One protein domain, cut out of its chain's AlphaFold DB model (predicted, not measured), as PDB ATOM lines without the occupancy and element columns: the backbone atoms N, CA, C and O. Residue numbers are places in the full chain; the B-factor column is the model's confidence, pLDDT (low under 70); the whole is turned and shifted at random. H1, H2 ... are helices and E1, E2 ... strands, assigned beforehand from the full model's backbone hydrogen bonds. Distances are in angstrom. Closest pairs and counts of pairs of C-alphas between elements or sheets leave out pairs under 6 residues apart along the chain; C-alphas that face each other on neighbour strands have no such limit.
ATOM      1  N   LEU A   4     -14.062 -38.437  -7.912       82.06
ATOM      2  CA  LEU A   4     -12.991 -37.475  -8.156       82.06
ATOM      3  C   LEU A   4     -13.074 -36.954  -9.585       82.06
ATOM      4  O   LEU A   4     -13.423 -37.701 -10.498       82.06
ATOM      5  N   VAL A   5     -12.744 -35.685  -9.793       84.75
ATOM      6  CA  VAL A   5     -12.724 -35.067 -11.121       84.75
ATOM      7  C   VAL A   5     -11.410 -34.329 -11.326       84.75
ATOM      8  O   VAL A   5     -10.974 -33.577 -10.455       84.75
ATOM      9  N   LEU A   6     -10.785 -34.558 -12.481       84.94
ATOM     10  CA  LEU A   6      -9.651 -33.779 -12.973       84.94
ATOM     11  C   LEU A   6     -10.150 -32.658 -13.880       84.94
ATOM     12  O   LEU A   6     -10.960 -32.901 -14.777       84.94
ATOM     13  N   PHE A   7      -9.632 -31.456 -13.662       82.50
ATOM     14  CA  PHE A   7      -9.940 -30.251 -14.432       82.50
ATOM     15  C   PHE A   7      -8.757 -29.284 -14.372       82.50
ATOM     16  O   PHE A   7      -7.823 -29.454 -13.585       82.50
ATOM     17  N   LYS A   8      -8.802 -28.247 -15.206       84.88
ATOM     18  CA  LYS A   8      -7.823 -27.163 -15.209       84.88
ATOM     19  C   LYS A   8      -8.529 -25.847 -14.913       84.88
ATOM     20  O   LYS A   8      -9.510 -25.500 -15.569       84.88
ATOM     21  N   MET A   9      -8.029 -25.129 -13.911       75.94
ATOM     22  CA  MET A   9      -8.571 -23.829 -13.521       75.94
ATOM     23  C   MET A   9      -8.026 -22.709 -14.397       75.94
ATOM     24  O   MET A   9      -6.843 -22.702 -14.745       75.94
ATOM     25  N   ASP A  10      -8.873 -21.717 -14.663       75.12
ATOM     26  CA  ASP A  10      -8.419 -20.415 -15.123       75.12
ATOM     27  C   ASP A  10      -8.037 -19.535 -13.925       75.12
ATOM     28  O   ASP A  10      -8.884 -18.938 -13.260       75.12
ATOM     29  N   LEU A  11      -6.738 -19.443 -13.635       66.69
ATOM     30  CA  LEU A  11      -6.236 -18.633 -12.521       66.69
ATOM     31  C   LEU A  11      -6.486 -17.124 -12.706       66.69
ATOM     32  O   LEU A  11      -6.347 -16.371 -11.744       66.69
ATOM     33  N   SER A  12      -6.862 -16.665 -13.907       69.88
ATOM     34  CA  SER A  12      -7.103 -15.243 -14.179       69.88
ATOM     35  C   SER A  12      -8.464 -14.732 -13.686       69.88
ATOM     36  O   SER A  12      -8.660 -13.518 -13.585       69.88
ATOM     37  N   HIS A  13      -9.404 -15.624 -13.354       53.09
ATOM     38  CA  HIS A  13     -10.793 -15.259 -13.041       53.09
ATOM     39  C   HIS A  13     -11.303 -15.746 -11.677       53.09
ATOM     40  O   HIS A  13     -12.476 -15.561 -11.360       53.09
ATOM     41  N   GLY A  14     -10.428 -16.291 -10.828       61.34
ATOM     42  CA  GLY A  14     -10.852 -16.932  -9.582       61.34
ATOM     43  C   GLY A  14     -11.502 -18.300  -9.830       61.34
ATOM     44  O   GLY A  14     -11.521 -18.798 -10.953       61.34
ATOM     45  N   PHE A  15     -11.982 -18.953  -8.770       62.88
ATOM     46  CA  PHE A  15     -12.606 -20.274  -8.889       62.88
ATOM     47  C   PHE A  15     -14.045 -20.151  -9.401       62.88
ATOM     48  O   PHE A  15     -14.919 -19.679  -8.676       62.88
ATOM     49  N   ASP A  16     -14.273 -20.606 -10.632       68.62
ATOM     50  CA  ASP A  16     -15.590 -20.690 -11.262       68.62
ATOM     51  C   ASP A  16     -15.715 -22.030 -12.010       68.62
ATOM     52  O   ASP A  16     -15.011 -22.278 -12.993       68.62
ATOM     53  N   LEU A  17     -16.585 -22.919 -11.512       63.72
ATOM     54  CA  LEU A  17     -16.846 -24.238 -12.106       63.72
ATOM     55  C   LEU A  17     -17.548 -24.137 -13.467       63.72
ATOM     56  O   LEU A  17     -17.473 -25.080 -14.249       63.72
ATOM     57  N   ASP A  18     -18.169 -22.997 -13.777       66.75
ATOM     58  CA  ASP A  18     -18.797 -22.759 -15.078       66.75
ATOM     59  C   ASP A  18     -17.770 -22.307 -16.136       66.75
ATOM     60  O   ASP A  18     -18.093 -22.176 -17.318       66.75
ATOM     61  N   ARG A  19     -16.506 -22.087 -15.735       67.44
ATOM     62  CA  ARG A  19     -15.412 -21.594 -16.590       67.44
ATOM     63  C   ARG A  19     -14.164 -22.471 -16.524       67.44
ATOM     64  O   ARG A  19     -13.038 -21.986 -16.394       67.44
ATOM     65  N   LEU A  20     -14.354 -23.781 -16.637       73.94
ATOM     66  CA  LEU A  20     -13.238 -24.721 -16.721       73.94
ATOM     67  C   LEU A  20     -12.482 -24.566 -18.041       73.94
ATOM     68  O   LEU A  20     -13.079 -24.521 -19.120       73.94
ATOM     69  N   GLN A  21     -11.149 -24.527 -17.964       80.81
ATOM     70  CA  GLN A  21     -10.329 -24.553 -19.166       80.81
ATOM     71  C   GLN A  21     -10.320 -25.963 -19.768       80.81
ATOM     72  O   GLN A  21     -10.265 -26.949 -19.028       80.81
ATOM     73  N   PRO A  22     -10.302 -26.081 -21.107       84.81
ATOM     74  CA  PRO A  22     -10.133 -27.371 -21.749       84.81
ATOM     75  C   PRO A  22      -8.780 -27.980 -21.360       84.81
ATOM     76  O   PRO A  22      -7.734 -27.326 -21.406       84.81
ATOM     77  N   LEU A  23      -8.805 -29.261 -20.999       83.38
ATOM     78  CA  LEU A  23      -7.621 -30.060 -20.685       83.38
ATOM     79  C   LEU A  23      -6.805 -30.365 -21.944       83.38
ATOM     80  O   LEU A  23      -5.582 -30.505 -21.880       83.38
ATOM     81  N   GLY A  24      -7.487 -30.449 -23.085       84.81
ATOM     82  CA  GLY A  24      -6.910 -30.708 -24.395       84.81
ATOM     83  C   GLY A  24      -7.850 -31.527 -25.273       84.81
ATOM     84  O   GLY A  24      -9.031 -31.706 -24.961       84.81
ATOM     85  N   SER A  25      -7.312 -32.043 -26.378       86.88
ATOM     86  CA  SER A  25      -8.023 -33.038 -27.177       86.88
ATOM     87  C   SER A  25      -8.083 -34.372 -26.433       86.88
ATOM     88  O   SER A  25      -7.213 -34.689 -25.616       86.88
ATOM     89  N   ARG A  26      -9.087 -35.197 -26.741       84.00
ATOM     90  CA  ARG A  26      -9.225 -36.521 -26.123       84.00
ATOM     91  C   ARG A  26      -7.977 -37.395 -26.296       84.00
ATOM     92  O   ARG A  26      -7.541 -38.017 -25.333       84.00
ATOM     93  N   LEU A  27      -7.383 -37.411 -27.491       85.75
ATOM     94  CA  LEU A  27      -6.184 -38.207 -27.781       85.75
ATOM     95  C   LEU A  27      -4.974 -37.738 -26.964       85.75
ATOM     96  O   LEU A  27      -4.253 -38.570 -26.416       85.75
ATOM     97  N   ASP A  28      -4.781 -36.424 -26.836       87.50
ATOM     98  CA  ASP A  28      -3.666 -35.868 -26.061       87.50
ATOM     99  C   ASP A  28      -3.818 -36.172 -24.572       87.50
ATOM    100  O   ASP A  28      -2.855 -36.536 -23.894       87.50
ATOM    101  N   VAL A  29      -5.041 -36.040 -24.060       85.94
ATOM    102  CA  VAL A  29      -5.369 -36.338 -22.667       85.94
ATOM    103  C   VAL A  29      -5.153 -37.825 -22.373       85.94
ATOM    104  O   VAL A  29      -4.487 -38.163 -21.395       85.94
ATOM    105  N   GLU A  30      -5.639 -38.724 -23.234       85.81
ATOM    106  CA  GLU A  30      -5.419 -40.169 -23.098       85.81
ATOM    107  C   GLU A  30      -3.926 -40.536 -23.167       85.81
ATOM    108  O   GLU A  30      -3.459 -41.367 -22.382       85.81
ATOM    109  N   ALA A  31      -3.156 -39.899 -24.056       85.44
ATOM    110  CA  ALA A  31      -1.714 -40.106 -24.160       85.44
ATOM    111  C   ALA A  31      -0.972 -39.660 -22.889       85.44
ATOM    112  O   ALA A  31      -0.116 -40.396 -22.395       85.44
ATOM    113  N   ARG A  32      -1.337 -38.504 -22.315       85.88
ATOM    114  CA  ARG A  32      -0.766 -37.991 -21.054       85.88
ATOM    115  C   ARG A  32      -1.079 -38.901 -19.871       85.88
ATOM    116  O   ARG A  32      -0.175 -39.268 -19.127       85.88
ATOM    117  N   ILE A  33      -2.338 -39.323 -19.739       84.69
ATOM    118  CA  ILE A  33      -2.775 -40.270 -18.703       84.69
ATOM    119  C   ILE A  33      -1.981 -41.574 -18.816       84.69
ATOM    120  O   ILE A  33      -1.440 -42.062 -17.824       84.69
ATOM    121  N   ARG A  34      -1.853 -42.123 -20.031       83.31
ATOM    122  CA  ARG A  34      -1.095 -43.355 -20.275       83.31
ATOM    123  C   ARG A  34       0.392 -43.198 -19.955       83.31
ATOM    124  O   ARG A  34       0.977 -44.120 -19.390       83.31
ATOM    125  N   ALA A  35       0.993 -42.060 -20.297       83.69
ATOM    126  CA  ALA A  35       2.393 -41.771 -19.999       83.69
ATOM    127  C   ALA A  35       2.655 -41.681 -18.486       83.69
ATOM    128  O   ALA A  35       3.632 -42.250 -18.005       83.69
ATOM    129  N   ALA A  36       1.762 -41.029 -17.734       78.12
ATOM    130  CA  ALA A  36       1.919 -40.838 -16.293       78.12
ATOM    131  C   ALA A  36       1.641 -42.114 -15.474       78.12
ATOM    132  O   ALA A  36       2.316 -42.376 -14.479       78.12
ATOM    133  N   LEU A  37       0.649 -42.916 -15.877       76.00
ATOM    134  CA  LEU A  37       0.153 -44.051 -15.082       76.00
ATOM    135  C   LEU A  37       0.692 -45.412 -15.532       76.00
ATOM    136  O   LEU A  37       0.603 -46.398 -14.792       76.00
ATOM    137  N   GLY A  38       1.262 -45.483 -16.738       72.00
ATOM    138  CA  GLY A  38       1.689 -46.734 -17.350       72.00
ATOM    139  C   GLY A  38       0.521 -47.715 -17.562       72.00
ATOM    140  O   GLY A  38      -0.646 -47.330 -17.536       72.00
ATOM    141  N   PRO A  39       0.794 -49.016 -17.763       65.94
ATOM    142  CA  PRO A  39      -0.239 -50.025 -18.029       65.94
ATOM    143  C   PRO A  39      -1.041 -50.444 -16.781       65.94
ATOM    144  O   PRO A  39      -1.771 -51.433 -16.825       65.94
ATOM    145  N   ARG A  40      -0.878 -49.764 -15.638       59.66
ATOM    146  CA  ARG A  40      -1.453 -50.197 -14.358       59.66
ATOM    147  C   ARG A  40      -2.931 -49.773 -14.257       59.66
ATOM    148  O   ARG A  40      -3.210 -48.581 -14.177       59.66
ATOM    149  N   PRO A  41      -3.891 -50.714 -14.173       58.28
ATOM    150  CA  PRO A  41      -5.329 -50.434 -14.286       58.28
ATOM    151  C   PRO A  41      -5.982 -49.963 -12.971       58.28
ATOM    152  O   PRO A  41      -7.161 -50.214 -12.740       58.28
ATOM    153  N   ALA A  42      -5.230 -49.331 -12.063       62.72
ATOM    154  CA  ALA A  42      -5.737 -49.001 -10.724       62.72
ATOM    155  C   ALA A  42      -6.759 -47.848 -10.719       62.72
ATOM    156  O   ALA A  42      -7.525 -47.718  -9.765       62.72
ATOM    157  N   ILE A  43      -6.775 -47.039 -11.780       70.81
ATOM    158  CA  ILE A  43      -7.616 -45.854 -11.910       70.81
ATOM    159  C   ILE A  43      -8.430 -45.967 -13.192       70.81
ATOM    160  O   ILE A  43      -7.868 -46.205 -14.265       70.81
ATOM    161  N   ARG A  44      -9.749 -45.790 -13.092       74.50
ATOM    162  CA  ARG A  44     -10.618 -45.692 -14.269       74.50
ATOM    163  C   ARG A  44     -10.920 -44.229 -14.545       74.50
ATOM    164  O   ARG A  44     -11.375 -43.517 -13.655       74.50
ATOM    165  N   PHE A  45     -10.694 -43.816 -15.787       79.12
ATOM    166  CA  PHE A  45     -11.010 -42.477 -16.266       79.12
ATOM    167  C   PHE A  45     -12.284 -42.535 -17.102       79.12
ATOM    168  O   PHE A  45     -12.395 -43.339 -18.029       79.12
ATOM    169  N   LYS A  46     -13.251 -41.693 -16.759       81.19
ATOM    170  CA  LYS A  46     -14.499 -41.498 -17.489       81.19
ATOM    171  C   LYS A  46     -14.490 -40.091 -18.060       81.19
ATOM    172  O   LYS A  46     -14.546 -39.116 -17.320       81.19
ATOM    173  N   PHE A  47     -14.416 -39.993 -19.376       78.50
ATOM    174  CA  PHE A  47     -14.558 -38.726 -20.083       78.50
ATOM    175  C   PHE A  47     -16.047 -38.414 -20.190       78.50
ATOM    176  O   PHE A  47     -16.805 -39.256 -20.671       78.50
ATOM    177  N   ALA A  48     -16.472 -37.243 -19.728       66.19
ATOM    178  CA  ALA A  48     -17.888 -36.872 -19.705       66.19
ATOM    179  C   ALA A  48     -18.439 -36.453 -21.089       66.19
ATOM    180  O   ALA A  48     -19.518 -35.879 -21.175       66.19
ATOM    181  N   ASP A  49     -17.704 -36.702 -22.175       62.53
ATOM    182  CA  ASP A  49     -17.735 -35.812 -23.331       62.53
ATOM    183  C   ASP A  49     -18.637 -36.264 -24.491       62.53
ATOM    184  O   ASP A  49     -18.683 -37.441 -24.861       62.53
ATOM    185  N   THR A  50     -19.278 -35.276 -25.117       55.09
ATOM    186  CA  THR A  50     -19.947 -35.359 -26.426       55.09
ATOM    187  C   THR A  50     -19.229 -34.525 -27.502       55.09
ATOM    188  O   THR A  50     -19.678 -34.517 -28.649       55.09
ATOM    189  N   GLY A  51     -18.106 -33.861 -27.183       61.41
ATOM    190  CA  GLY A  51     -17.310 -33.042 -28.108       61.41
ATOM    191  C   GLY A  51     -15.848 -33.487 -28.302       61.41
ATOM    192  O   GLY A  51     -15.414 -34.530 -27.819       61.41
ATOM    193  N   ASN A  52     -15.078 -32.686 -29.056       71.44
ATOM    194  CA  ASN A  52     -13.651 -32.927 -29.353       71.44
ATOM    195  C   ASN A  52     -12.684 -32.429 -28.256       71.44
ATOM    196  O   ASN A  52     -11.491 -32.744 -28.314       71.44
ATOM    197  N   ALA A  53     -13.163 -31.633 -27.295       79.81
ATOM    198  CA  ALA A  53     -12.340 -30.968 -26.287       79.81
ATOM    199  C   ALA A  53     -12.792 -31.358 -24.878       79.81
ATOM    200  O   ALA A  53     -13.870 -30.965 -24.440       79.81
ATOM    201  N   VAL A  54     -11.918 -32.065 -24.161       80.38
ATOM    202  CA  VAL A  54     -12.214 -32.585 -22.826       80.38
ATOM    203  C   VAL A  54     -12.060 -31.468 -21.804       80.38
ATOM    204  O   VAL A  54     -10.974 -30.907 -21.649       80.38
ATOM    205  N   THR A  55     -13.130 -31.163 -21.079       79.94
ATOM    206  CA  THR A  55     -13.127 -30.193 -19.970       79.94
ATOM    207  C   THR A  55     -12.963 -30.866 -18.612       79.94
ATOM    208  O   THR A  55     -12.302 -30.324 -17.728       79.94
ATOM    209  N   GLU A  56     -13.510 -32.073 -18.460       82.44
ATOM    210  CA  GLU A  56     -13.526 -32.813 -17.202       82.44
ATOM    211  C   GLU A  56     -13.282 -34.307 -17.406       82.44
ATOM    212  O   GLU A  56     -13.755 -34.924 -18.369       82.44
ATOM    213  N   ILE A  57     -12.587 -34.915 -16.445       83.06
ATOM    214  CA  ILE A  57     -12.345 -36.358 -16.419       83.06
ATOM    215  C   ILE A  57     -12.763 -36.887 -15.057       83.06
ATOM    216  O   ILE A  57     -12.147 -36.564 -14.044       83.06
ATOM    217  N   GLY A  58     -13.795 -37.725 -15.031       84.31
ATOM    218  CA  GLY A  58     -14.161 -38.489 -13.848       84.31
ATOM    219  C   GLY A  58     -13.096 -39.540 -13.553       84.31
ATOM    220  O   GLY A  58     -12.685 -40.282 -14.440       84.31
ATOM    221  N   VAL A  59     -12.658 -39.612 -12.307       83.75
ATOM    222  CA  VAL A  59     -11.621 -40.514 -11.824       83.75
ATOM    223  C   VAL A  59     -12.230 -41.402 -10.749       83.75
ATOM    224  O   VAL A  59     -12.614 -40.943  -9.676       83.75
ATOM    225  N   GLU A  60     -12.311 -42.697 -11.036       79.19
ATOM    226  CA  GLU A  60     -12.738 -43.697 -10.061       79.19
ATOM    227  C   GLU A  60     -11.509 -44.396  -9.484       79.19
ATOM    228  O   GLU A  60     -10.768 -45.089 -10.191       79.19
ATOM    229  N   VAL A  61     -11.310 -44.217  -8.178       74.81
ATOM    230  CA  VAL A  61     -10.264 -44.886  -7.403       74.81
ATOM    231  C   VAL A  61     -10.884 -46.070  -6.666       74.81
ATOM    232  O   VAL A  61     -11.823 -45.909  -5.884       74.81
ATOM    233  N   HIS A  62     -10.372 -47.278  -6.910       66.56
ATOM    234  CA  HIS A  62     -10.862 -48.474  -6.226       66.56
ATOM    235  C   HIS A  62     -10.513 -48.443  -4.720       66.56
ATOM    236  O   HIS A  62      -9.360 -48.180  -4.363       66.56
ATOM    237  N   PRO A  63     -11.472 -48.750  -3.823       55.44
ATOM    238  CA  PRO A  63     -11.220 -48.799  -2.386       55.44
ATOM    239  C   PRO A  63     -10.229 -49.928  -2.061       55.44
ATOM    240  O   PRO A  63     -10.435 -51.071  -2.461       55.44
ATOM    241  N   GLY A  64      -9.140 -49.600  -1.358       60.47
ATOM    242  CA  GLY A  64      -8.108 -50.561  -0.938       60.47
ATOM    243  C   GLY A  64      -6.686 -50.291  -1.446       60.47
ATOM    244  O   GLY A  64      -5.780 -51.041  -1.097       60.47
ATOM    245  N   ARG A  65      -6.453 -49.238  -2.248       61.47
ATOM    246  CA  ARG A  65      -5.099 -48.821  -2.677       61.47
ATOM    247  C   ARG A  65      -4.955 -47.296  -2.664       61.47
ATOM    248  O   ARG A  65      -5.386 -46.643  -3.614       61.47
ATOM    249  N   SER A  66      -4.372 -46.731  -1.599       65.38
ATOM    250  CA  SER A  66      -4.471 -45.286  -1.310       65.38
ATOM    251  C   SER A  66      -3.174 -44.472  -1.289       65.38
ATOM    252  O   SER A  66      -3.274 -43.260  -1.319       65.38
ATOM    253  N   ALA A  67      -1.973 -45.050  -1.255       69.06
ATOM    254  CA  ALA A  67      -0.752 -44.228  -1.306       69.06
ATOM    255  C   ALA A  67      -0.254 -44.096  -2.753       69.06
ATOM    256  O   ALA A  67      -0.261 -43.014  -3.337       69.06
ATOM    257  N   ASP A  68       0.052 -45.233  -3.383       78.38
ATOM    258  CA  ASP A  68       0.598 -45.283  -4.744       78.38
ATOM    259  C   ASP A  68      -0.319 -44.619  -5.782       78.38
ATOM    260  O   ASP A  68       0.144 -43.907  -6.669       78.38
ATOM    261  N   THR A  69      -1.635 -44.823  -5.667       79.69
ATOM    262  CA  THR A  69      -2.621 -44.278  -6.612       79.69
ATOM    263  C   THR A  69      -2.673 -42.750  -6.569       79.69
ATOM    264  O   THR A  69      -2.709 -42.099  -7.612       79.69
ATOM    265  N   PHE A  70      -2.649 -42.171  -5.367       81.19
ATOM    266  CA  PHE A  70      -2.685 -40.721  -5.193       81.19
ATOM    267  C   PHE A  70      -1.331 -40.089  -5.513       81.19
ATOM    268  O   PHE A  70      -1.308 -39.014  -6.101       81.19
ATOM    269  N   GLY A  71      -0.219 -40.790  -5.262       82.38
ATOM    270  CA  GLY A  71       1.105 -40.376  -5.732       82.38
ATOM    271  C   GLY A  71       1.190 -40.281  -7.260       82.38
ATOM    272  O   GLY A  71       1.768 -39.335  -7.796       82.38
ATOM    273  N   LEU A  72       0.552 -41.208  -7.979       83.75
ATOM    274  CA  LEU A  72       0.468 -41.143  -9.439       83.75
ATOM    275  C   LEU A  72      -0.438 -40.004  -9.931       83.75
ATOM    276  O   LEU A  72      -0.070 -39.301 -10.872       83.75
ATOM    277  N   LEU A  73      -1.596 -39.791  -9.294       84.88
ATOM    278  CA  LEU A  73      -2.470 -38.652  -9.608       84.88
ATOM    279  C   LEU A  73      -1.774 -37.319  -9.342       84.88
ATOM    280  O   LEU A  73      -1.887 -36.406 -10.155       84.88
ATOM    281  N   ARG A  74      -1.014 -37.226  -8.247       87.31
ATOM    282  CA  ARG A  74      -0.203 -36.055  -7.917       87.31
ATOM    283  C   ARG A  74       0.801 -35.764  -9.020       87.31
ATOM    284  O   ARG A  74       0.816 -34.658  -9.538       87.31
ATOM    285  N   ARG A  75       1.578 -36.768  -9.434       86.69
ATOM    286  CA  ARG A  75       2.553 -36.609 -10.517       86.69
ATOM    287  C   ARG A  75       1.898 -36.136 -11.817       86.69
ATOM    288  O   ARG A  75       2.422 -35.240 -12.468       86.69
ATOM    289  N   LEU A  76       0.746 -36.709 -12.175       87.31
ATOM    290  CA  LEU A  76      -0.021 -36.268 -13.339       87.31
ATOM    291  C   LEU A  76      -0.420 -34.791 -13.212       87.31
ATOM    292  O   LEU A  76      -0.238 -34.038 -14.165       87.31
ATOM    293  N   CYS A  77      -0.932 -34.372 -12.054       88.00
ATOM    294  CA  CYS A  77      -1.323 -32.985 -11.795       88.00
ATOM    295  C   CYS A  77      -0.126 -32.028 -11.875       88.00
ATOM    296  O   CYS A  77      -0.219 -31.007 -12.554       88.00
ATOM    297  N   ASP A  78       1.010 -32.396 -11.280       87.44
ATOM    298  CA  ASP A  78       2.239 -31.595 -11.285       87.44
ATOM    299  C   ASP A  78       2.799 -31.410 -12.714       87.44
ATOM    300  O   ASP A  78       3.213 -30.314 -13.085       87.44
ATOM    301  N   GLU A  79       2.775 -32.457 -13.550       86.81
ATOM    302  CA  GLU A  79       3.285 -32.408 -14.933       86.81
ATOM    303  C   GLU A  79       2.353 -31.658 -15.901       86.81
ATOM    304  O   GLU A  79       2.795 -31.120 -16.919       86.81
ATOM    305  N   THR A  80       1.050 -31.643 -15.623       84.94
ATOM    306  CA  THR A  80       0.031 -31.096 -16.538       84.94
ATOM    307  C   THR A  80      -0.541 -29.750 -16.099       84.94
ATOM    308  O   THR A  80      -1.161 -29.060 -16.913       84.94
ATOM    309  N   GLY A  81      -0.334 -29.367 -14.838       85.50
ATOM    310  CA  GLY A  81      -1.000 -28.228 -14.210       85.50
ATOM    311  C   GLY A  81      -2.499 -28.459 -13.995       85.50
ATOM    312  O   GLY A  81      -3.273 -27.502 -14.029       85.50
ATOM    313  N   TRP A  82      -2.928 -29.716 -13.860       89.69
ATOM    314  CA  TRP A  82      -4.316 -30.072 -13.555       89.69
ATOM    315  C   TRP A  82      -4.554 -30.117 -12.046       89.69
ATOM    316  O   TRP A  82      -3.622 -30.257 -11.258       89.69
ATOM    317  N   SER A  83      -5.821 -30.039 -11.657       86.50
ATOM    318  CA  SER A  83      -6.268 -30.097 -10.268       86.50
ATOM    319  C   SER A  83      -7.273 -31.228 -10.073       86.50
ATOM    320  O   SER A  83      -8.046 -31.542 -10.980       86.50
ATOM    321  N   VAL A  84      -7.291 -31.816  -8.871       88.44
ATOM    322  CA  VAL A  84      -8.285 -32.822  -8.459       88.44
ATOM    323  C   VAL A  84      -9.315 -32.190  -7.524       88.44
ATOM    324  O   VAL A  84      -8.962 -31.588  -6.508       88.44
ATOM    325  N   PHE A  85     -10.595 -32.387  -7.835       83.00
ATOM    326  CA  PHE A  85     -11.725 -31.974  -7.006       83.00
ATOM    327  C   PHE A  85     -12.591 -33.176  -6.655       83.00
ATOM    328  O   PHE A  85     -12.912 -34.010  -7.502       83.00
ATOM    329  N   ASP A  86     -12.941 -33.264  -5.381       84.00
ATOM    330  CA  ASP A  86     -13.891 -34.223  -4.844       84.00
ATOM    331  C   ASP A  86     -15.287 -33.608  -4.943       84.00
ATOM    332  O   ASP A  86     -15.609 -32.672  -4.204       84.00
ATOM    333  N   ARG A  87     -16.102 -34.101  -5.886       76.00
ATOM    334  CA  ARG A  87     -17.454 -33.567  -6.101       76.00
ATOM    335  C   ARG A  87     -18.392 -33.873  -4.947       76.00
ATOM    336  O   ARG A  87     -19.233 -33.038  -4.633       76.00
ATOM    337  N   ASP A  88     -18.227 -35.026  -4.309       76.38
ATOM    338  CA  ASP A  88     -19.095 -35.436  -3.209       76.38
ATOM    339  C   ASP A  88     -18.839 -34.573  -1.967       76.38
ATOM    340  O   ASP A  88     -19.768 -34.227  -1.240       76.38
ATOM    341  N   MET A  89     -17.577 -34.191  -1.745       71.44
ATOM    342  CA  MET A  89     -17.159 -33.370  -0.602       71.44
ATOM    343  C   MET A  89     -17.066 -31.869  -0.913       71.44
ATOM    344  O   MET A  89     -16.787 -31.080  -0.010       71.44
ATOM    345  N   GLY A  90     -17.257 -31.464  -2.172       77.62
ATOM    346  CA  GLY A  90     -17.192 -30.068  -2.608       77.62
ATOM    347  C   GLY A  90     -15.845 -29.392  -2.331       77.62
ATOM    348  O   GLY A  90     -15.817 -28.217  -1.961       77.62
ATOM    349  N   ARG A  91     -14.728 -30.122  -2.448       80.19
ATOM    350  CA  ARG A  91     -13.398 -29.620  -2.058       80.19
ATOM    351  C   ARG A  91     -12.288 -30.046  -3.007       80.19
ATOM    352  O   ARG A  91     -12.345 -31.098  -3.637       80.19
ATOM    353  N   PHE A  92     -11.217 -29.262  -3.016       80.25
ATOM    354  CA  PHE A  92      -9.948 -29.675  -3.598       80.25
ATOM    355  C   PHE A  92      -9.271 -30.703  -2.703       80.25
ATOM    356  O   PHE A  92      -9.255 -30.563  -1.477       80.25
ATOM    357  N   LEU A  93      -8.716 -31.733  -3.327       79.31
ATOM    358  CA  LEU A  93      -7.955 -32.743  -2.611       79.31
ATOM    359  C   LEU A  93      -6.495 -32.329  -2.533       79.31
ATOM    360  O   LEU A  93      -5.842 -32.127  -3.555       79.31
ATOM    361  N   ASP A  94      -5.976 -32.269  -1.312       82.06
ATOM    362  CA  ASP A  94      -4.541 -32.201  -1.094       82.06
ATOM    363  C   ASP A  94      -3.936 -33.595  -1.305       82.06
ATOM    364  O   ASP A  94      -3.970 -34.463  -0.429       82.06
ATOM    365  N   LEU A  95      -3.401 -33.815  -2.507       81.75
ATOM    366  CA  LEU A  95      -2.761 -35.070  -2.900       81.75
ATOM    367  C   LEU A  95      -1.394 -35.288  -2.229       81.75
ATOM    368  O   LEU A  95      -0.755 -36.307  -2.484       81.75
ATOM    369  N   THR A  96      -0.910 -34.344  -1.411       79.62
ATOM    370  CA  THR A  96       0.321 -34.530  -0.630       79.62
ATOM    371  C   THR A  96       0.110 -35.407   0.603       79.62
ATOM    372  O   THR A  96       1.084 -35.944   1.128       79.62
ATOM    373  N   LEU A  97      -1.142 -35.585   1.034       76.56
ATOM    374  CA  LEU A  97      -1.509 -36.412   2.179       76.56
ATOM    375  C   LEU A  97      -1.469 -37.910   1.843       76.56
ATOM    376  O   LEU A  97      -1.820 -38.319   0.739       76.56
ATOM    377  N   ASP A  98      -1.163 -38.742   2.843       71.88
ATOM    378  CA  ASP A  98      -1.165 -40.212   2.709       71.88
ATOM    379  C   ASP A  98      -2.557 -40.790   2.388       71.88
ATOM    380  O   ASP A  98      -2.686 -41.858   1.784       71.88
ATOM    381  N   ASN A  99      -3.623 -40.093   2.801       74.31
ATOM    382  CA  ASN A  99      -5.004 -40.436   2.465       74.31
ATOM    383  C   ASN A  99      -5.825 -39.167   2.184       74.31
ATOM    384  O   ASN A  99      -6.547 -38.691   3.064       74.31
ATOM    385  N   PRO A 100      -5.756 -38.620   0.959       74.19
ATOM    386  CA  PRO A 100      -6.431 -37.371   0.610       74.19
ATOM    387  C   PRO A 100      -7.953 -37.445   0.783       74.19
ATOM    388  O   PRO A 100      -8.586 -36.461   1.152       74.19
ATOM    389  N   LEU A 101      -8.556 -38.622   0.563       74.38
ATOM    390  CA  LEU A 101     -10.002 -38.830   0.719       74.38
ATOM    391  C   LEU A 101     -10.462 -38.697   2.174       74.38
ATOM    392  O   LEU A 101     -11.563 -38.217   2.434       74.38
ATOM    393  N   ASN A 102      -9.623 -39.110   3.123       71.69
ATOM    394  CA  ASN A 102      -9.906 -39.047   4.552       71.69
ATOM    395  C   ASN A 102      -8.757 -38.309   5.240       71.69
ATOM    396  O   ASN A 102      -7.934 -38.956   5.896       71.69
ATOM    397  N   PRO A 103      -8.658 -36.976   5.065       63.06
ATOM    398  CA  PRO A 103      -7.592 -36.227   5.699       63.06
ATOM    399  C   PRO A 103      -7.714 -36.410   7.217       63.06
ATOM    400  O   PRO A 103      -8.835 -36.423   7.742       63.06
TER     401      PRO A 103
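AT A GLANCE: This is residues 4 to 103 of the 147 residues of an uncharacterized protein of Acidobacteria bacterium (UniProt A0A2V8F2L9). A twisted sheet of four short strands has helix H2 packed over one face along edge strand E4, while helix H1 packs on H2 and only grazes the sheet, near its other edge, E2. The 100 printed residues include, along the chain, E1, H1, E2, E3, H2 and E4; the sheet's order is E2, E3, E1, E4, antiparallel throughout. The class is mixed, helices and strands, with 43 residues in named elements. The whole is compact and rounded, with a radius of gyration of the C-alphas of 13.1 A and spans of 33 by 29 by 22 A.

HOW THE PARTS SIT: E1, residues 4 to 7, is antiparallel to E4, residues 83 to 86, with N 5 and O 85 2.8 A apart, and to E3, residues 57 to 61, with N 59 and O 4 2.7 A apart, both within hydrogen-bond range. E3 forms a hairpin with E2, residues 43 to 47; N 46 and O 58 are within range at 2.8 A. The sheet is only just strongly twisted, its C-alphas up to 4.3 A off the best plane. H2, residues 68 to 80, is over E4 at a height over the sheet of 8.1 A and runs along the strands, at 7 degrees to E4 on the local plane: two layers, a helix on one face of a sheet. Residues 32 to 37 of H1, residues 26 to 37, touch H2, closest at the C-alphas of Ala 36 and Leu 76, 5.8 A, at a steep tilt of 49 degrees, opposite ways. E1, H1, E2 and E3, H2, E4 are split strand-helix-strand units, another strand between each unit's two, with right-handed crossovers. In H1 and H2 every O i to N i+4 pair is within hydrogen-bond range.

IN THESE COORDINATES: E1 begins at C-alpha 4, (-12.991, -37.475, -8.156). H1 measures 16.3 A, E2 12.9 A, E3 12.6 A and H2 18.5 A. E4 ends at C-alpha 86, (-13.891, -34.223, -4.844).

THE WHOLE: The C-alphas of Ser 12 and Gly 64 are the two farthest apart, at 37.7 A. The printed part has no cut. E1 to H1 is a long link of 18 residues. Mean pLDDT of the printed part is 76.8; residues 11 to 19, 39 to 42, 48 to 51, 62 to 67 and 103 are under 70.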